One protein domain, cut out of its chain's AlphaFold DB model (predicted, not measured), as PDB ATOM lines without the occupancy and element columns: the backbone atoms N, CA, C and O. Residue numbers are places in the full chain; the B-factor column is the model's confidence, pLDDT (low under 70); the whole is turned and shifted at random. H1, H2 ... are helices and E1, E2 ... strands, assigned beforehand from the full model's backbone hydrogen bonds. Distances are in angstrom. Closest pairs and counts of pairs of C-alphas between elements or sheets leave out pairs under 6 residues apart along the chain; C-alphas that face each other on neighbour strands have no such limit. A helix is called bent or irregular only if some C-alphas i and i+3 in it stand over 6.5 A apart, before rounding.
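AT A GLANCE: This is residues 17 to 152 of the 293 residues of an uncharacterized protein of Polynucleobacter sp. 24-46-87 (UniProt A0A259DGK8). One helix, H1, runs through the middle of the domain; the long helices H4, H5 and H6 pack round it, with H5 nearly alongside it and H4 and H6 crossing it steeply. Beyond another side of H1 sits a small head made of the short helices H2 and H3 and the little hairpin E1 and E2, with the hairpin farthest out. The printed part has 136 residues, with six named helices and two named strands in the order H1 H2 E1 E2 H3 H4 H5 H6; the sheet E1 - E2 is antiparallel and the class is mostly helix. The whole is compact, with a radius of gyration of the C-alphas of 15.4 A, and spans 41 by 38 by 27 A.

HOW THE PARTS SIT: Begin at H1, residues 17 to 32, the hub, which touches five helices. At its residues 29 to 32 it touches H2, residues 36 to 40, only at the corner, with Arg 30 and Phe 39 the closest C-alphas at 5.7 A. Next look at the hairpin of E1, residues 43 to 45, and E2, residues 51 to 53, where N 44 and O 52 are 2.8 A apart, within hydrogen-bond range. H3, residues 54 to 59, touches H1 at Cys 22 and Leu 58, the closest C-alphas at 5.8 A. H4, residues 69 to 90, touches H1 at a steep tilt of 54 degrees, with the C-alphas of Val 23 and Ser 79 closest at 6.1 A. H5, residues 94 to 116, touches H1 at a shallow tilt of 21 degrees, opposite ways, with the C-alphas of Arg 17 and Leu 111 closest at 5.5 A. H6, residues 127 to 145, touches H4 at a shallow tilt of 26 degrees, the same way, with the C-alphas of Ala 78 and Val 131 closest at 5.4 A. H6 also touches H1, at Asp 20 and Cys 134, and H5, at Ile 103 and Tyr 141, the closest C-alphas at 5.3 A and 5.6 A. In H2 and H4 every O i to N i+4 pair is within hydrogen-bond range; in H1 8 of 12 are, in H5 17 of 19, in H6 13 of 15, and in H3 0 of 2, beside 3 of 3 O i to N i+3 pairs.

IN THESE COORDINATES: Find C-alpha 17 at (-28.892, -48.454, 13.556), from which H1 runs 24.4 A to Asn 32. H4 starts at C-alpha 69, (-29.408, -36.114, -2.111), and is 30.9 A long; H5 is 32.7 A. H6, 28.0 A, ends at C-alpha 145, (-15.607, -48.354, 26.082), and is irregular, with C-alphas 128 and 131 7.4 A apart.

THE WHOLE: The two C-alphas farthest apart, those of Pro 66 and Lys 152, are 43.4 A apart. The printed part has no cut and no long link; residues 116 to 124, of which 116 belongs to H5, stand free. The mean pLDDT of the printed part is 78.9, and it is under 70 at residues 59 to 67, 88 to 89, 117 to 126 and 146 to 152.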
ATOM      1  N   ARG A  17     -30.012 -47.526  13.322       86.19
ATOM      2  CA  ARG A  17     -28.892 -48.454  13.556       86.19
ATOM      3  C   ARG A  17     -28.178 -48.859  12.264       86.19
ATOM      4  O   ARG A  17     -26.969 -49.061  12.274       86.19
ATOM      5  N   GLN A  18     -28.906 -48.952  11.148       84.88
ATOM      6  CA  GLN A  18     -28.288 -49.161   9.833       84.88
ATOM      7  C   GLN A  18     -27.465 -47.939   9.415       84.88
ATOM      8  O   GLN A  18     -26.330 -48.107   8.973       84.88
ATOM      9  N   PHE A  19     -28.010 -46.729   9.580       87.25
ATOM     10  CA  PHE A  19     -27.302 -45.479   9.296       87.25
ATOM     11  C   PHE A  19     -25.999 -45.380  10.105       87.25
ATOM     12  O   PHE A  19     -24.931 -45.202   9.520       87.25
ATOM     13  N   ASP A  20     -26.078 -45.598  11.418       89.62
ATOM     14  CA  ASP A  20     -24.939 -45.566  12.340       89.62
ATOM     15  C   ASP A  20     -23.847 -46.554  11.904       89.62
ATOM     16  O   ASP A  20     -22.683 -46.181  11.753       89.62
ATOM     17  N   GLN A  21     -24.223 -47.805  11.607       89.25
ATOM     18  CA  GLN A  21     -23.273 -48.827  11.168       89.25
ATOM     19  C   GLN A  21     -22.571 -48.454   9.858       89.25
ATOM     20  O   GLN A  21     -21.368 -48.691   9.719       89.25
ATOM     21  N   CYS A  22     -23.303 -47.890   8.891       88.38
ATOM     22  CA  CYS A  22     -22.731 -47.458   7.614       88.38
ATOM     23  C   CYS A  22     -21.674 -46.372   7.835       88.38
ATOM     24  O   CYS A  22     -20.565 -46.470   7.302       88.38
ATOM     25  N   VAL A  23     -22.008 -45.370   8.650       90.88
ATOM     26  CA  VAL A  23     -21.120 -44.251   8.967       90.88
ATOM     27  C   VAL A  23     -19.880 -44.737   9.722       90.88
ATOM     28  O   VAL A  23     -18.766 -44.421   9.308       90.88
ATOM     29  N   PHE A  24     -20.031 -45.546  10.776       92.88
ATOM     30  CA  PHE A  24     -18.886 -46.022  11.560       92.88
ATOM     31  C   PHE A  24     -17.971 -46.951  10.760       92.88
ATOM     32  O   PHE A  24     -16.754 -46.772  10.778       92.88
ATOM     33  N   ASN A  25     -18.521 -47.892   9.989       90.00
ATOM     34  CA  ASN A  25     -17.705 -48.749   9.127       90.00
ATOM     35  C   ASN A  25     -16.915 -47.940   8.097       90.00
ATOM     36  O   ASN A  25     -15.740 -48.221   7.868       90.00
ATOM     37  N   HIS A  26     -17.549 -46.941   7.482       89.88
ATOM     38  CA  HIS A  26     -16.867 -46.067   6.540       89.88
ATOM     39  C   HIS A  26     -15.776 -45.249   7.233       89.88
ATOM     40  O   HIS A  26     -14.642 -45.235   6.763       89.88
ATOM     41  N   TYR A  27     -16.083 -44.626   8.374       91.00
ATOM     42  CA  TYR A  27     -15.110 -43.837   9.121       91.00
ATOM     43  C   TYR A  27     -13.928 -44.678   9.610       91.00
ATOM     44  O   TYR A  27     -12.807 -44.199   9.611       91.00
ATOM     45  N   ARG A  28     -14.099 -45.961   9.941       91.25
ATOM     46  CA  ARG A  28     -12.973 -46.831  10.319       91.25
ATOM     47  C   ARG A  28     -11.885 -46.924   9.237       91.25
ATOM     48  O   ARG A  28     -10.710 -47.076   9.562       91.25
ATOM     49  N   GLU A  29     -12.243 -46.797   7.961       89.38
ATOM     50  CA  GLU A  29     -11.275 -46.762   6.854       89.38
ATOM     51  C   GLU A  29     -10.435 -45.475   6.845       89.38
ATOM     52  O   GLU A  29      -9.349 -45.472   6.270       89.38
ATOM     53  N   ARG A  30     -10.876 -44.396   7.515       88.56
ATOM     54  CA  ARG A  30     -10.156 -43.114   7.653       88.56
ATOM     55  C   ARG A  30      -8.729 -43.286   8.161       88.56
ATOM     56  O   ARG A  30      -7.852 -42.522   7.761       88.56
ATOM     57  N   PHE A  31      -8.497 -44.286   9.007       87.44
ATOM     58  CA  PHE A  31      -7.196 -44.589   9.605       87.44
ATOM     59  C   PHE A  31      -6.174 -45.152   8.607       87.44
ATOM     60  O   PHE A  31      -4.991 -45.208   8.923       87.44
ATOM     61  N   ASN A  32      -6.605 -45.529   7.398       88.12
ATOM     62  CA  ASN A  32      -5.726 -45.957   6.309       88.12
ATOM     63  C   ASN A  32      -5.199 -44.780   5.460       88.12
ATOM     64  O   ASN A  32      -4.547 -45.007   4.441       88.12
ATOM     65  N   TYR A  33      -5.504 -43.533   5.843       84.75
ATOM     66  CA  TYR A  33      -5.185 -42.331   5.072       84.75
ATOM     67  C   TYR A  33      -4.555 -41.246   5.949       84.75
ATOM     68  O   TYR A  33      -4.912 -41.084   7.115       84.75
ATOM     69  N   ASP A  34      -3.692 -40.429   5.344       74.25
ATOM     70  CA  ASP A  34      -2.981 -39.353   6.049       74.25
ATOM     71  C   ASP A  34      -3.905 -38.191   6.454       74.25
ATOM     72  O   ASP A  34      -3.672 -37.512   7.448       74.25
ATOM     73  N   SER A  35      -4.983 -37.947   5.700       77.38
ATOM     74  CA  SER A  35      -5.912 -36.840   5.956       77.38
ATOM     75  C   SER A  35      -7.349 -37.168   5.565       77.38
ATOM     76  O   SER A  35      -7.591 -38.011   4.695       77.38
ATOM     77  N   PHE A  36      -8.312 -36.449   6.157       81.38
ATOM     78  CA  PHE A  36      -9.731 -36.590   5.814       81.38
ATOM     79  C   PHE A  36      -9.989 -36.296   4.337       81.38
ATOM     80  O   PHE A  36     -10.745 -37.007   3.690       81.38
ATOM     81  N   GLN A  37      -9.301 -35.299   3.773       80.75
ATOM     82  CA  GLN A  37      -9.404 -34.963   2.354       80.75
ATOM     83  C   GLN A  37      -8.953 -36.132   1.462       80.75
ATOM     84  O   GLN A  37      -9.618 -36.453   0.476       80.75
ATOM     85  N   SER A  38      -7.845 -36.789   1.817       83.12
ATOM     86  CA  SER A  38      -7.337 -37.952   1.076       83.12
ATOM     87  C   SER A  38      -8.287 -39.142   1.185       83.12
ATOM     88  O   SER A  38      -8.547 -39.813   0.191       83.12
ATOM     89  N   PHE A  39      -8.846 -39.361   2.374       88.38
ATOM     90  CA  PHE A  39      -9.849 -40.386   2.642       88.38
ATOM     91  C   PHE A  39     -11.154 -40.154   1.862       88.38
ATOM     92  O   PHE A  39     -11.628 -41.043   1.157       88.38
ATOM     93  N   TRP A  40     -11.715 -38.946   1.933       86.62
ATOM     94  CA  TRP A  40     -13.008 -38.603   1.337       86.62
ATOM     95  C   TRP A  40     -13.006 -38.724  -0.192       86.62
ATOM     96  O   TRP A  40     -14.002 -39.104  -0.810       86.62
ATOM     97  N   HIS A  41     -11.861 -38.435  -0.816       85.19
ATOM     98  CA  HIS A  41     -11.661 -38.548  -2.260       85.19
ATOM     99  C   HIS A  41     -10.985 -39.853  -2.694       85.19
ATOM    100  O   HIS A  41     -10.688 -40.013  -3.882       85.19
ATOM    101  N   ALA A  42     -10.763 -40.789  -1.769       87.19
ATOM    102  CA  ALA A  42     -10.149 -42.066  -2.079       87.19
ATOM    103  C   ALA A  42     -10.992 -42.861  -3.082       87.19
ATOM    104  O   ALA A  42     -12.225 -42.804  -3.104       87.19
ATOM    105  N   THR A  43     -10.311 -43.651  -3.904       88.38
ATOM    106  CA  THR A  43     -10.935 -44.580  -4.846       88.38
ATOM    107  C   THR A  43     -10.748 -46.014  -4.388       88.38
ATOM    108  O   THR A  43      -9.742 -46.350  -3.768       88.38
ATOM    109  N   THR A  44     -11.688 -46.882  -4.739       83.81
ATOM    110  CA  THR A  44     -11.651 -48.298  -4.397       83.81
ATOM    111  C   THR A  44     -12.048 -49.164  -5.584       83.81
ATOM    112  O   THR A  44     -12.842 -48.752  -6.430       83.81
ATOM    113  N   SER A  45     -11.482 -50.365  -5.661       82.25
ATOM    114  CA  SER A  45     -11.839 -51.337  -6.692       82.25
ATOM    115  C   SER A  45     -13.152 -52.023  -6.324       82.25
ATOM    116  O   SER A  45     -13.282 -52.604  -5.244       82.25
ATOM    117  N   ASN A  46     -14.113 -51.965  -7.234       75.81
ATOM    118  CA  ASN A  46     -15.370 -52.690  -7.154       75.81
ATOM    119  C   ASN A  46     -15.165 -54.170  -7.522       75.81
ATOM    120  O   ASN A  46     -14.168 -54.552  -8.140       75.81
ATOM    121  N   LEU A  47     -16.137 -55.016  -7.165       72.31
ATOM    122  CA  LEU A  47     -16.109 -56.462  -7.443       72.31
ATOM    123  C   LEU A  47     -16.102 -56.794  -8.945       72.31
ATOM    124  O   LEU A  47     -15.616 -57.849  -9.341       72.31
ATOM    125  N   ASP A  48     -16.618 -55.891  -9.777       78.56
ATOM    126  CA  ASP A  48     -16.615 -55.988 -11.240       78.56
ATOM    127  C   ASP A  48     -15.302 -55.488 -11.881       78.56
ATOM    128  O   ASP A  48     -15.178 -55.457 -13.104       78.56
ATOM    129  N   GLY A  49     -14.316 -55.097 -11.063       74.50
ATOM    130  CA  GLY A  49     -13.031 -54.557 -11.504       74.50
ATOM    131  C   GLY A  49     -13.067 -53.078 -11.901       74.50
ATOM    132  O   GLY A  49     -12.030 -52.535 -12.282       74.50
ATOM    133  N   SER A  50     -14.224 -52.411 -11.808       82.38
ATOM    134  CA  SER A  50     -14.320 -50.962 -12.001       82.38
ATOM    135  C   SER A  50     -13.757 -50.200 -10.794       82.38
ATOM    136  O   SER A  50     -13.642 -50.738  -9.694       82.38
ATOM    137  N   VAL A  51     -13.380 -48.937 -10.993       81.00
ATOM    138  CA  VAL A  51     -12.907 -48.061  -9.912       81.00
ATOM    139  C   VAL A  51     -14.057 -47.147  -9.493       81.00
ATOM    140  O   VAL A  51     -14.516 -46.334 -10.294       81.00
ATOM    141  N   GLY A  52     -14.519 -47.290  -8.252       80.62
ATOM    142  CA  GLY A  52     -15.510 -46.417  -7.614       80.62
ATOM    143  C   GLY A  52     -14.864 -45.479  -6.596       80.62
ATOM    144  O   GLY A  52     -13.684 -45.628  -6.264       80.62
ATOM    145  N   ARG A  53     -15.612 -44.506  -6.066       82.75
ATOM    146  CA  ARG A  53     -15.132 -43.727  -4.917       82.75
ATOM    147  C   ARG A  53     -15.385 -44.509  -3.635       82.75
ATOM    148  O   ARG A  53     -16.392 -45.195  -3.506       82.75
ATOM    149  N   LEU A  54     -14.496 -44.387  -2.655       81.69
ATOM    150  CA  LEU A  54     -14.671 -45.030  -1.353       81.69
ATOM    151  C   LEU A  54     -15.945 -44.540  -0.654       81.69
ATOM    152  O   LEU A  54     -16.661 -45.345  -0.065       81.69
ATOM    153  N   VAL A  55     -16.256 -43.246  -0.779       80.25
ATOM    154  CA  VAL A  55     -17.500 -42.637  -0.278       80.25
ATOM    155  C   VAL A  55     -18.749 -43.280  -0.886       80.25
ATOM    156  O   VAL A  55     -19.787 -43.333  -0.235       80.25
ATOM    157  N   ASP A  56     -18.649 -43.868  -2.085       77.06
ATOM    158  CA  ASP A  56     -19.781 -44.556  -2.706       77.06
ATOM    159  C   ASP A  56     -20.179 -45.816  -1.909       77.06
ATOM    160  O   ASP A  56     -21.324 -46.267  -1.986       77.06
ATOM    161  N   ARG A  57     -19.269 -46.357  -1.080       75.88
ATOM    162  CA  ARG A  57     -19.565 -47.480  -0.177       75.88
ATOM    163  C   ARG A  57     -20.542 -47.120   0.936       75.88
ATOM    164  O   ARG A  57     -21.253 -48.017   1.377       75.88
ATOM    165  N   LEU A  58     -20.653 -45.845   1.324       74.00
ATOM    166  CA  LEU A  58     -21.709 -45.394   2.242       74.00
ATOM    167  C   LEU A  58     -23.111 -45.733   1.697       74.00
ATOM    168  O   LEU A  58     -24.033 -45.962   2.473       74.00
ATOM    169  N   TYR A  59     -23.259 -45.830   0.369       66.19
ATOM    170  CA  TYR A  59     -24.509 -46.206  -0.311       66.19
ATOM    171  C   TYR A  59     -24.582 -47.677  -0.717       66.19
ATOM    172  O   TYR A  59     -25.620 -48.114  -1.214       66.19
ATOM    173  N   ALA A  60     -23.481 -48.422  -0.605       60.06
ATOM    174  CA  ALA A  60     -23.412 -49.814  -1.038       60.06
ATOM    175  C   ALA A  60     -23.979 -50.779   0.007       60.06
ATOM    176  O   ALA A  60     -24.124 -51.962  -0.286       60.06
ATOM    177  N   CYS A  61     -24.291 -50.292   1.212       55.88
ATOM    178  CA  CYS A  61     -24.741 -51.160   2.285       55.88
ATOM    179  C   CYS A  61     -26.072 -51.856   1.985       55.88
ATOM    180  O   CYS A  61     -26.191 -52.987   2.430       55.88
ATOM    181  N   GLU A  62     -26.999 -51.297   1.186       53.84
ATOM    182  CA  GLU A  62     -28.192 -52.042   0.734       53.84
ATOM    183  C   GLU A  62     -28.786 -51.525  -0.598       53.84
ATOM    184  O   GLU A  62     -29.089 -50.341  -0.754       53.84
ATOM    185  N   ASP A  63     -29.038 -52.441  -1.544       52.88
ATOM    186  CA  ASP A  63     -29.626 -52.195  -2.879       52.88
ATOM    187  C   ASP A  63     -31.096 -51.702  -2.862       52.88
ATOM    188  O   ASP A  63     -31.690 -51.467  -3.915       52.88
ATOM    189  N   GLY A  64     -31.704 -51.548  -1.679       55.31
ATOM    190  CA  GLY A  64     -33.143 -51.314  -1.501       55.31
ATOM    191  C   GLY A  64     -33.585 -49.872  -1.216       55.31
ATOM    192  O   GLY A  64     -34.791 -49.624  -1.194       55.31
ATOM    193  N   PHE A  65     -32.663 -48.926  -0.992       60.88
ATOM    194  CA  PHE A  65     -33.005 -47.571  -0.528       60.88
ATOM    195  C   PHE A  65     -32.930 -46.500  -1.630       60.88
ATOM    196  O   PHE A  65     -32.070 -46.577  -2.515       60.88
ATOM    197  N   PRO A  66     -33.779 -45.451  -1.573       60.09
ATOM    198  CA  PRO A  66     -33.611 -44.285  -2.426       60.09
ATOM    199  C   PRO A  66     -32.288 -43.588  -2.079       60.09
ATOM    200  O   PRO A  66     -32.127 -43.023  -1.001       60.09
ATOM    201  N   LYS A  67     -31.329 -43.631  -3.009       68.75
ATOM    202  CA  LYS A  67     -30.057 -42.892  -2.937       68.75
ATOM    203  C   LYS A  67     -30.303 -41.422  -3.285       68.75
ATOM    204  O   LYS A  67     -29.875 -40.945  -4.335       68.75
ATOM    205  N   ASP A  68     -31.092 -40.742  -2.461       71.19
ATOM    206  CA  ASP A  68     -31.415 -39.333  -2.656       71.19
ATOM    207  C   ASP A  68     -30.317 -38.401  -2.112       71.19
ATOM    208  O   ASP A  68     -29.400 -38.801  -1.389       71.19
ATOM    209  N   SER A  69     -30.387 -37.129  -2.508       76.75
ATOM    210  CA  SER A  69     -29.408 -36.114  -2.111       76.75
ATOM    211  C   SER A  69     -29.428 -35.807  -0.612       76.75
ATOM    212  O   SER A  69     -28.427 -35.323  -0.089       76.75
ATOM    213  N   LEU A  70     -30.549 -36.059   0.072       82.44
ATOM    214  CA  LEU A  70     -30.690 -35.791   1.500       82.44
ATOM    215  C   LEU A  70     -29.899 -36.820   2.307       82.44
ATOM    216  O   LEU A  70     -29.060 -36.439   3.119       82.44
ATOM    217  N   LEU A  71     -30.083 -38.110   2.017       79.62
ATOM    218  CA  LEU A  71     -29.304 -39.184   2.630       79.62
ATOM    219  C   LEU A  71     -27.802 -38.987   2.393       79.62
ATOM    220  O   LEU A  71     -27.001 -39.178   3.307       79.62
ATOM    221  N   HIS A  72     -27.422 -38.535   1.190       79.88
ATOM    222  CA  HIS A  72     -26.027 -38.218   0.881       79.88
ATOM    223  C   HIS A  72     -25.471 -37.112   1.779       79.88
ATOM    224  O   HIS A  72     -24.363 -37.233   2.307       79.88
ATOM    225  N   ALA A  73     -26.210 -36.013   1.928       83.81
ATOM    226  CA  ALA A  73     -25.790 -34.910   2.783       83.81
ATOM    227  C   ALA A  73     -25.624 -35.371   4.239       83.81
ATOM    228  O   ALA A  73     -24.608 -35.070   4.853       83.81
ATOM    229  N   GLN A  74     -26.556 -36.182   4.741       88.06
ATOM    230  CA  GLN A  74     -26.550 -36.675   6.119       88.06
ATOM    231  C   GLN A  74     -25.385 -37.624   6.419       88.06
ATOM    232  O   GLN A  74     -24.733 -37.486   7.450       88.06
ATOM    233  N   LEU A  75     -25.086 -38.571   5.524       87.75
ATOM    234  CA  LEU A  75     -23.951 -39.490   5.693       87.75
ATOM    235  C   LEU A  75     -22.611 -38.738   5.680       87.75
ATOM    236  O   LEU A  75     -21.705 -39.054   6.457       87.75
ATOM    237  N   ALA A  76     -22.495 -37.723   4.819       85.69
ATOM    238  CA  ALA A  76     -21.319 -36.864   4.752       85.69
ATOM    239  C   ALA A  76     -21.167 -35.983   5.994       85.69
ATOM    240  O   ALA A  76     -20.078 -35.899   6.559       85.69
ATOM    241  N   GLU A  77     -22.260 -35.368   6.442       89.00
ATOM    242  CA  GLU A  77     -22.295 -34.549   7.647       89.00
ATOM    243  C   GLU A  77     -21.914 -35.366   8.886       89.00
ATOM    244  O   GLU A  77     -20.997 -34.977   9.608       89.00
ATOM    245  N   ALA A  78     -22.521 -36.540   9.080       90.94
ATOM    246  CA  ALA A  78     -22.197 -37.427  10.196       90.94
ATOM    247  C   ALA A  78     -20.721 -37.865  10.178       90.94
ATOM    248  O   ALA A  78     -20.048 -37.807  11.205       90.94
ATOM    249  N   SER A  79     -20.182 -38.229   9.007       89.75
ATOM    250  CA  SER A  79     -18.765 -38.608   8.867       89.75
ATOM    251  C   SER A  79     -17.814 -37.457   9.209       89.75
ATOM    252  O   SER A  79     -16.781 -37.677   9.839       89.75
ATOM    253  N   LEU A  80     -18.155 -36.224   8.820       86.31
ATOM    254  CA  LEU A  80     -17.359 -35.037   9.136       86.31
ATOM    255  C   LEU A  80     -17.436 -34.667  10.623       86.31
ATOM    256  O   LEU A  80     -16.440 -34.230  11.196       86.31
ATOM    257  N   ILE A  81     -18.604 -34.824  11.251       88.31
ATOM    258  CA  ILE A  81     -18.760 -34.609  12.693       88.31
ATOM    259  C   ILE A  81     -17.913 -35.624  13.464       88.31
ATOM    260  O   ILE A  81     -17.183 -35.224  14.370       88.31
ATOM    261  N   ILE A  82     -17.941 -36.901  13.065       90.12
ATOM    262  CA  ILE A  82     -17.077 -37.929  13.658       90.12
ATOM    263  C   ILE A  82     -15.609 -37.588  13.434       90.12
ATOM    264  O   ILE A  82     -14.859 -37.675  14.394       90.12
ATOM    265  N   GLU A  83     -15.195 -37.143  12.240       87.44
ATOM    266  CA  GLU A  83     -13.806 -36.704  12.027       87.44
ATOM    267  C   GLU A  83     -13.417 -35.632  13.033       87.44
ATOM    268  O   GLU A  83     -12.439 -35.802  13.744       87.44
ATOM    269  N   LYS A  84     -14.193 -34.551  13.136       81.50
ATOM    270  CA  LYS A  84     -13.875 -33.450  14.051       81.50
ATOM    271  C   LYS A  84     -13.828 -33.920  15.500       81.50
ATOM    272  O   LYS A  84     -12.880 -33.604  16.206       81.50
ATOM    273  N   HIS A  85     -14.833 -34.675  15.940       82.25
ATOM    274  CA  HIS A  85     -14.900 -35.183  17.311       82.25
ATOM    275  C   HIS A  85     -13.743 -36.135  17.606       82.25
ATOM    276  O   HIS A  85     -12.982 -35.919  18.546       82.25
ATOM    277  N   TRP A  86     -13.590 -37.172  16.787       83.31
ATOM    278  CA  TRP A  86     -12.633 -38.246  17.010       83.31
ATOM    279  C   TRP A  86     -11.200 -37.755  16.898       83.31
ATOM    280  O   TRP A  86     -10.371 -38.066  17.747       83.31
ATOM    281  N   PHE A  87     -10.918 -36.933  15.892       74.12
ATOM    282  CA  PHE A  87      -9.611 -36.334  15.719       74.12
ATOM    283  C   PHE A  87      -9.225 -35.445  16.901       74.12
ATOM    284  O   PHE A  87      -8.129 -35.588  17.438       74.12
ATOM    285  N   ASN A  88     -10.154 -34.600  17.362       66.38
ATOM    286  CA  ASN A  88      -9.925 -33.724  18.509       66.38
ATOM    287  C   ASN A  88      -9.790 -34.487  19.834       66.38
ATOM    288  O   ASN A  88      -9.099 -34.022  20.737       66.38
ATOM    289  N   THR A  89     -10.437 -35.647  19.955       69.56
ATOM    290  CA  THR A  89     -10.511 -36.397  21.219       69.56
ATOM    291  C   THR A  89      -9.439 -37.484  21.331       69.56
ATOM    292  O   THR A  89      -8.860 -37.685  22.397       69.56
ATOM    293  N   TYR A  90      -9.152 -38.183  20.232       70.06
ATOM    294  CA  TYR A  90      -8.321 -39.390  20.200       70.06
ATOM    295  C   TYR A  90      -7.163 -39.320  19.197       70.06
ATOM    296  O   TYR A  90      -6.282 -40.179  19.243       70.06
ATOM    297  N   GLY A  91      -7.146 -38.344  18.283       70.06
ATOM    298  CA  GLY A  91      -6.185 -38.302  17.178       70.06
ATOM    299  C   GLY A  91      -6.307 -39.494  16.212       70.06
ATOM    300  O   GLY A  91      -7.213 -40.330  16.321       70.06
ATOM    301  N   ILE A  92      -5.379 -39.591  15.251       73.25
ATOM    302  CA  ILE A  92      -5.291 -40.710  14.292       73.25
ATOM    303  C   ILE A  92      -4.049 -41.544  14.592       73.25
ATOM    304  O   ILE A  92      -2.925 -41.076  14.442       73.25
ATOM    305  N   SER A  93      -4.258 -42.801  14.974       71.25
ATOM    306  CA  SER A  93      -3.187 -43.759  15.252       71.25
ATOM    307  C   SER A  93      -3.689 -45.203  15.210       71.25
ATOM    308  O   SER A  93      -4.906 -45.425  15.246       71.25
ATOM    309  N   PRO A  94      -2.787 -46.201  15.169       76.69
ATOM    310  CA  PRO A  94      -3.168 -47.611  15.242       76.69
ATOM    311  C   PRO A  94      -3.987 -47.959  16.488       76.69
ATOM    312  O   PRO A  94      -4.898 -48.784  16.435       76.69
ATOM    313  N   GLU A  95      -3.704 -47.324  17.619       74.06
ATOM    314  CA  GLU A  95      -4.432 -47.603  18.847       74.06
ATOM    315  C   GLU A  95      -5.756 -46.837  18.929       74.06
ATOM    316  O   GLU A  95      -6.745 -47.405  19.383       74.06
ATOM    317  N   SER A  96      -5.823 -45.607  18.406       78.56
ATOM    318  CA  SER A  96      -7.093 -44.894  18.194       78.56
ATOM    319  C   SER A  96      -8.022 -45.698  17.268       78.56
ATOM    320  O   SER A  96      -9.205 -45.871  17.568       78.56
ATOM    321  N   LEU A  97      -7.473 -46.328  16.219       86.38
ATOM    322  CA  LEU A  97      -8.193 -47.291  15.377       86.38
ATOM    323  C   LEU A  97      -8.678 -48.505  16.178       86.38
ATOM    324  O   LEU A  97      -9.798 -48.971  15.967       86.38
ATOM    325  N   SER A  98      -7.854 -49.044  17.079       83.12
ATOM    326  CA  SER A  98      -8.250 -50.165  17.942       83.12
ATOM    327  C   SER A  98      -9.438 -49.788  18.833       83.12
ATOM    328  O   SER A  98     -10.385 -50.566  18.963       83.12
ATOM    329  N   ILE A  99      -9.439 -48.579  19.398       83.44
ATOM    330  CA  ILE A  99     -10.557 -48.051  20.190       83.44
ATOM    331  C   ILE A  99     -11.805 -47.902  19.305       83.44
ATOM    332  O   ILE A  99     -12.850 -48.479  19.609       83.44
ATOM    333  N   PHE A 100     -11.689 -47.224  18.159       89.44
ATOM    334  CA  PHE A 100     -12.816 -47.009  17.245       89.44
ATOM    335  C   PHE A 100     -13.376 -48.321  16.666       89.44
ATOM    336  O   PHE A 100     -14.577 -48.456  16.427       89.44
ATOM    337  N   SER A 101     -12.531 -49.340  16.493       89.81
ATOM    338  CA  SER A 101     -12.958 -50.671  16.046       89.81
ATOM    339  C   SER A 101     -13.928 -51.332  17.032       89.81
ATOM    340  O   SER A 101     -14.796 -52.089  16.600       89.81
ATOM    341  N   ASN A 102     -13.846 -51.019  18.331       89.44
ATOM    342  CA  ASN A 102     -14.817 -51.495  19.320       89.44
ATOM    343  C   ASN A 102     -16.164 -50.773  19.200       89.44
ATOM    344  O   ASN A 102     -17.201 -51.411  19.355       89.44
ATOM    345  N   ILE A 103     -16.175 -49.477  18.865       91.12
ATOM    346  CA  ILE A 103     -17.419 -48.757  18.534       91.12
ATOM    347  C   ILE A 103     -18.085 -49.407  17.318       91.12
ATOM    348  O   ILE A 103     -19.276 -49.707  17.355       91.12
ATOM    349  N   CYS A 104     -17.306 -49.710  16.274       91.50
ATOM    350  CA  CYS A 104     -17.817 -50.406  15.092       91.50
ATOM    351  C   CYS A 104     -18.424 -51.776  15.439       91.50
ATOM    352  O   CYS A 104     -19.455 -52.147  14.882       91.50
ATOM    353  N   ALA A 105     -17.805 -52.521  16.363       90.56
ATOM    354  CA  ALA A 105     -18.316 -53.810  16.824       90.56
ATOM    355  C   ALA A 105     -19.616 -53.672  17.640       90.56
ATOM    356  O   ALA A 105     -20.554 -54.437  17.425       90.56
ATOM    357  N   GLN A 106     -19.705 -52.677  18.532       90.44
ATOM    358  CA  GLN A 106     -20.926 -52.387  19.299       90.44
ATOM    359  C   GLN A 106     -22.096 -51.990  18.392       90.44
ATOM    360  O   GLN A 106     -23.217 -52.463  18.580       90.44
ATOM    361  N   ALA A 107     -21.835 -51.147  17.394       89.75
ATOM    362  CA  ALA A 107     -22.838 -50.754  16.414       89.75
ATOM    363  C   ALA A 107     -23.321 -51.960  15.589       89.75
ATOM    364  O   ALA A 107     -24.527 -52.117  15.375       89.75
ATOM    365  N   GLN A 108     -22.407 -52.869  15.225       89.81
ATOM    366  CA  GLN A 108     -22.754 -54.067  14.466       89.81
ATOM    367  C   GLN A 108     -23.654 -54.985  15.294       89.81
ATOM    368  O   GLN A 108     -24.695 -55.426  14.810       89.81
ATOM    369  N   GLN A 109     -23.295 -55.217  16.558       88.69
ATOM    370  CA  GLN A 109     -24.108 -56.008  17.476       88.69
ATOM    371  C   GLN A 109     -25.511 -55.402  17.644       88.69
ATOM    372  O   GLN A 109     -26.508 -56.117  17.561       88.69
ATOM    373  N   ALA A 110     -25.612 -54.081  17.818       86.56
ATOM    374  CA  ALA A 110     -26.900 -53.406  17.962       86.56
ATOM    375  C   ALA A 110     -27.785 -53.546  16.707       86.56
ATOM    376  O   ALA A 110     -29.011 -53.655  16.814       86.56
ATOM    377  N   LEU A 111     -27.181 -53.549  15.514       85.31
ATOM    378  CA  LEU A 111     -27.884 -53.816  14.260       85.31
ATOM    379  C   LEU A 111     -28.360 -55.277  14.181       85.31
ATOM    380  O   LEU A 111     -29.519 -55.523  13.845       85.31
ATOM    381  N   GLU A 112     -27.507 -56.240  14.525       86.44
ATOM    382  CA  GLU A 112     -27.847 -57.669  14.537       86.44
ATOM    383  C   GLU A 112     -28.986 -57.985  15.525       86.44
ATOM    384  O   GLU A 112     -29.909 -58.734  15.191       86.44
ATOM    385  N   GLU A 113     -28.985 -57.363  16.706       85.75
ATOM    386  CA  GLU A 113     -30.064 -57.467  17.699       85.75
ATOM    387  C   GLU A 113     -31.392 -56.903  17.174       85.75
ATOM    388  O   GLU A 113     -32.455 -57.484  17.408       85.75
ATOM    389  N   GLN A 114     -31.351 -55.799  16.419       80.81
ATOM    390  CA  GLN A 114     -32.542 -55.243  15.773       80.81
ATOM    391  C   GLN A 114     -33.111 -56.187  14.717       80.81
ATOM    392  O   GLN A 114     -34.323 -56.381  14.671       80.81
ATOM    393  N   LEU A 115     -32.249 -56.757  13.874       78.06
ATOM    394  CA  LEU A 115     -32.649 -57.679  12.809       78.06
ATOM    395  C   LEU A 115     -33.183 -59.008  13.364       78.06
ATOM    396  O   LEU A 115     -34.044 -59.628  12.745       78.06
ATOM    397  N   SER A 116     -32.692 -59.430  14.531       77.50
ATOM    398  CA  SER A 116     -33.103 -60.665  15.213       77.50
ATOM    399  C   SER A 116     -34.392 -60.517  16.033       77.50
ATOM    400  O   SER A 116     -34.973 -61.516  16.456       77.50
ATOM    401  N   SER A 117     -34.849 -59.288  16.282       69.62
ATOM    402  CA  SER A 117     -36.111 -59.019  16.972       69.62
ATOM    403  C   SER A 117     -37.292 -59.197  16.011       69.62
ATOM    404  O   SER A 117     -37.419 -58.471  15.030       69.62
ATOM    405  N   GLU A 118     -38.208 -60.129  16.305       47.19
ATOM    406  CA  GLU A 118     -39.424 -60.378  15.502       47.19
ATOM    407  C   GLU A 118     -40.405 -59.181  15.458       47.19
ATOM    408  O   GLU A 118     -41.385 -59.195  14.709       47.19
ATOM    409  N   ALA A 119     -40.166 -58.125  16.241       46.50
ATOM    410  CA  ALA A 119     -40.992 -56.927  16.246       46.50
ATOM    411  C   ALA A 119     -40.516 -55.919  15.187       46.50
ATOM    412  O   ALA A 119     -39.703 -55.036  15.465       46.50
ATOM    413  N   VAL A 120     -41.104 -55.988  13.990       47.03
ATOM    414  CA  VAL A 120     -41.097 -54.865  13.041       47.03
ATOM    415  C   VAL A 120     -41.930 -53.741  13.656       47.03
ATOM    416  O   VAL A 120     -43.135 -53.647  13.430       47.03
ATOM    417  N   GLN A 121     -41.310 -52.891  14.471       46.16
ATOM    418  CA  GLN A 121     -41.824 -51.539  14.615       46.16
ATOM    419  C   GLN A 121     -41.230 -50.727  13.470       46.16
ATOM    420  O   GLN A 121     -40.019 -50.497  13.467       46.16
ATOM    421  N   PRO A 122     -42.041 -50.291  12.490       45.56
ATOM    422  CA  PRO A 122     -41.633 -49.208  11.625       45.56
ATOM    423  C   PRO A 122     -41.656 -47.973  12.521       45.56
ATOM    424  O   PRO A 122     -42.656 -47.267  12.612       45.56
ATOM    425  N   ILE A 123     -40.579 -47.760  13.273       50.00
ATOM    426  CA  ILE A 123     -40.312 -46.424  13.766       50.00
ATOM    427  C   ILE A 123     -39.940 -45.683  12.491       50.00
ATOM    428  O   ILE A 123     -38.844 -45.846  11.959       50.00
ATOM    429  N   GLU A 124     -40.926 -44.997  11.926       51.94
ATOM    430  CA  GLU A 124     -40.725 -44.002  10.887       51.94
ATOM    431  C   GLU A 124     -39.894 -42.905  11.557       51.94
ATOM    432  O   GLU A 124     -40.410 -42.015  12.232       51.94
ATOM    433  N   ILE A 125     -38.574 -43.093  11.544       57.47
ATOM    434  CA  ILE A 125     -37.641 -42.120  12.090       57.47
ATOM    435  C   ILE A 125     -37.614 -41.005  11.070       57.47
ATOM    436  O   ILE A 125     -37.268 -41.243   9.910       57.47
ATOM    437  N   ASP A 126     -37.988 -39.813  11.521       69.81
ATOM    438  CA  ASP A 126     -37.816 -38.594  10.754       69.81
ATOM    439  C   ASP A 126     -36.389 -38.575  10.180       69.81
ATOM    440  O   ASP A 126     -35.422 -38.573  10.949       69.81
ATOM    441  N   PRO A 127     -36.221 -38.630   8.846       70.94
ATOM    442  CA  PRO A 127     -34.910 -38.599   8.224       70.94
ATOM    443  C   PRO A 127     -34.038 -37.473   8.770       70.94
ATOM    444  O   PRO A 127     -32.833 -37.671   8.895       70.94
ATOM    445  N   GLU A 128     -34.625 -36.331   9.140       78.62
ATOM    446  CA  GLU A 128     -33.907 -35.158   9.642       78.62
ATOM    447  C   GLU A 128     -33.152 -35.413  10.958       78.62
ATOM    448  O   GLU A 128     -32.127 -34.778  11.190       78.62
ATOM    449  N   VAL A 129     -33.555 -36.396  11.777       83.75
ATOM    450  CA  VAL A 129     -32.892 -36.669  13.068       83.75
ATOM    451  C   VAL A 129     -31.739 -37.675  12.987       83.75
ATOM    452  O   VAL A 129     -31.127 -37.981  14.010       83.75
ATOM    453  N   ARG A 130     -31.415 -38.208  11.799       86.62
ATOM    454  CA  ARG A 130     -30.412 -39.283  11.658       86.62
ATOM    455  C   ARG A 130     -29.011 -38.880  12.093       86.62
ATOM    456  O   ARG A 130     -28.328 -39.676  12.737       86.62
ATOM    457  N   VAL A 131     -28.592 -37.662  11.759       88.19
ATOM    458  CA  VAL A 131     -27.266 -37.138  12.123       88.19
ATOM    459  C   VAL A 131     -27.156 -37.016  13.647       88.19
ATOM    460  O   VAL A 131     -26.231 -37.564  14.246       88.19
ATOM    461  N   ASP A 132     -28.158 -36.411  14.289       90.00
ATOM    462  CA  ASP A 132     -28.234 -36.295  15.749       90.00
ATOM    463  C   ASP A 132     -28.299 -37.663  16.443       90.00
ATOM    464  O   ASP A 132     -27.698 -37.869  17.500       90.00
ATOM    465  N   GLY A 133     -29.039 -38.610  15.860       89.25
ATOM    466  CA  GLY A 133     -29.119 -39.989  16.329       89.25
ATOM    467  C   GLY A 133     -27.761 -40.687  16.296       89.25
ATOM    468  O   GLY A 133     -27.359 -41.274  17.300       89.25
ATOM    469  N   CYS A 134     -27.018 -40.533  15.197       91.56
ATOM    470  CA  CYS A 134     -25.682 -41.100  15.032       91.56
ATOM    471  C   CYS A 134     -24.697 -40.515  16.046       91.56
ATOM    472  O   CYS A 134     -23.908 -41.252  16.637       91.56
ATOM    473  N   GLN A 135     -24.777 -39.210  16.319       92.25
ATOM    474  CA  GLN A 135     -23.947 -38.583  17.348       92.25
ATOM    475  C   GLN A 135     -24.276 -39.111  18.751       92.25
ATOM    476  O   GLN A 135     -23.377 -39.377  19.550       92.25
ATOM    477  N   LYS A 136     -25.563 -39.299  19.069       91.25
ATOM    478  CA  LYS A 136     -25.978 -39.906  20.345       91.25
ATOM    479  C   LYS A 136     -25.489 -41.347  20.468       91.25
ATOM    480  O   LYS A 136     -25.062 -41.744  21.553       91.25
ATOM    481  N   ALA A 137     -25.536 -42.116  19.380       91.62
ATOM    482  CA  ALA A 137     -25.024 -43.479  19.342       91.62
ATOM    483  C   ALA A 137     -23.507 -43.506  19.566       91.62
ATOM    484  O   ALA A 137     -23.052 -44.245  20.434       91.62
ATOM    485  N   LEU A 138     -22.748 -42.638  18.884       91.19
ATOM    486  CA  LEU A 138     -21.302 -42.487  19.084       91.19
ATOM    487  C   LEU A 138     -20.973 -42.239  20.560       91.19
ATOM    488  O   LEU A 138     -20.225 -43.013  21.146       91.19
ATOM    489  N   ASN A 139     -21.603 -41.232  21.172       87.31
ATOM    490  CA  ASN A 139     -21.391 -40.900  22.584       87.31
ATOM    491  C   ASN A 139     -21.736 -42.081  23.510       87.31
ATOM    492  O   ASN A 139     -21.058 -42.317  24.508       87.31
ATOM    493  N   THR A 140     -22.797 -42.827  23.194       88.56
ATOM    494  CA  THR A 140     -23.219 -43.999  23.977       88.56
ATOM    495  C   THR A 140     -22.185 -45.120  23.887       88.56
ATOM    496  O   THR A 140     -21.777 -45.677  24.905       88.56
ATOM    497  N   TYR A 141     -21.735 -45.451  22.675       89.19
ATOM    498  CA  TYR A 141     -20.729 -46.487  22.462       89.19
ATOM    499  C   TYR A 141     -19.384 -46.108  23.066       89.19
ATOM    500  O   TYR A 141     -18.715 -46.971  23.631       89.19
ATOM    501  N   GLU A 142     -19.025 -44.828  22.993       84.50
ATOM    502  CA  GLU A 142     -17.839 -44.255  23.615       84.50
ATOM    503  C   GLU A 142     -17.870 -44.409  25.144       84.50
ATOM    504  O   GLU A 142     -16.926 -44.939  25.722       84.50
ATOM    505  N   GLN A 143     -18.984 -44.072  25.804       81.69
ATOM    506  CA  GLN A 143     -19.158 -44.288  27.249       81.69
ATOM    507  C   GLN A 143     -19.015 -45.763  27.653       81.69
ATOM    508  O   GLN A 143     -18.471 -46.079  28.715       81.69
ATOM    509  N   ASN A 144     -19.466 -46.682  26.800       81.81
ATOM    510  CA  ASN A 144     -19.352 -48.116  27.054       81.81
ATOM    511  C   ASN A 144     -17.914 -48.642  26.916       81.81
ATOM    512  O   ASN A 144     -17.610 -49.696  27.476       81.81
ATOM    513  N   LEU A 145     -17.007 -47.930  26.233       76.06
ATOM    514  CA  LEU A 145     -15.607 -48.354  26.082       76.06
ATOM    515  C   LEU A 145     -14.894 -48.495  27.432       76.06
ATOM    516  O   LEU A 145     -14.099 -49.419  27.609       76.06
ATOM    517  N   ALA A 146     -15.230 -47.644  28.408       65.00
ATOM    518  CA  ALA A 146     -14.682 -47.709  29.763       65.00
ATOM    519  C   ALA A 146     -14.960 -49.060  30.454       65.00
ATOM    520  O   ALA A 146     -14.209 -49.492  31.328       65.00
ATOM    521  N   GLN A 147     -16.017 -49.762  30.038       65.81
ATOM    522  CA  GLN A 147     -16.412 -51.059  30.587       65.81
ATOM    523  C   GLN A 147     -15.703 -52.238  29.900       65.81
ATOM    524  O   GLN A 147     -15.771 -53.364  30.391       65.81
ATOM    525  N   MET A 148     -15.005 -52.000  28.782       64.94
ATOM    526  CA  MET A 148     -14.437 -53.050  27.928       64.94
ATOM    527  C   MET A 148     -12.991 -53.429  28.264       64.94
ATOM    528  O   MET A 148     -12.439 -54.327  27.634       64.94
ATOM    529  N   GLY A 149     -12.372 -52.785  29.261       62.09
ATOM    530  CA  GLY A 149     -11.031 -53.152  29.730       62.09
ATOM    531  C   GLY A 149      -9.972 -53.084  28.627       62.09
ATOM    532  O   GLY A 149      -9.145 -53.988  28.512       62.09
ATOM    533  N   LEU A 150     -10.037 -52.037  27.795       63.75
ATOM    534  CA  LEU A 150      -9.133 -51.847  26.664       63.75
ATOM    535  C   LEU A 150      -7.662 -51.875  27.128       63.75
ATOM    536  O   LEU A 150      -7.346 -51.373  28.213       63.75
ATOM    537  N   PRO A 151      -6.754 -52.482  26.339       58.03
ATOM    538  CA  PRO A 151      -5.351 -52.579  26.709       58.03
ATOM    539  C   PRO A 151      -4.761 -51.182  26.894       58.03
ATOM    540  O   PRO A 151      -4.898 -50.313  26.034       58.03
ATOM    541  N   LYS A 152      -4.095 -50.972  28.032       66.19
ATOM    542  CA  LYS A 152      -3.404 -49.715  28.304       66.19
ATOM    543  C   LYS A 152      -2.189 -49.591  27.398       66.19
ATOM    544  O   LYS A 152      -1.456 -50.557  27.192       66.19
TER     545      LYS A 152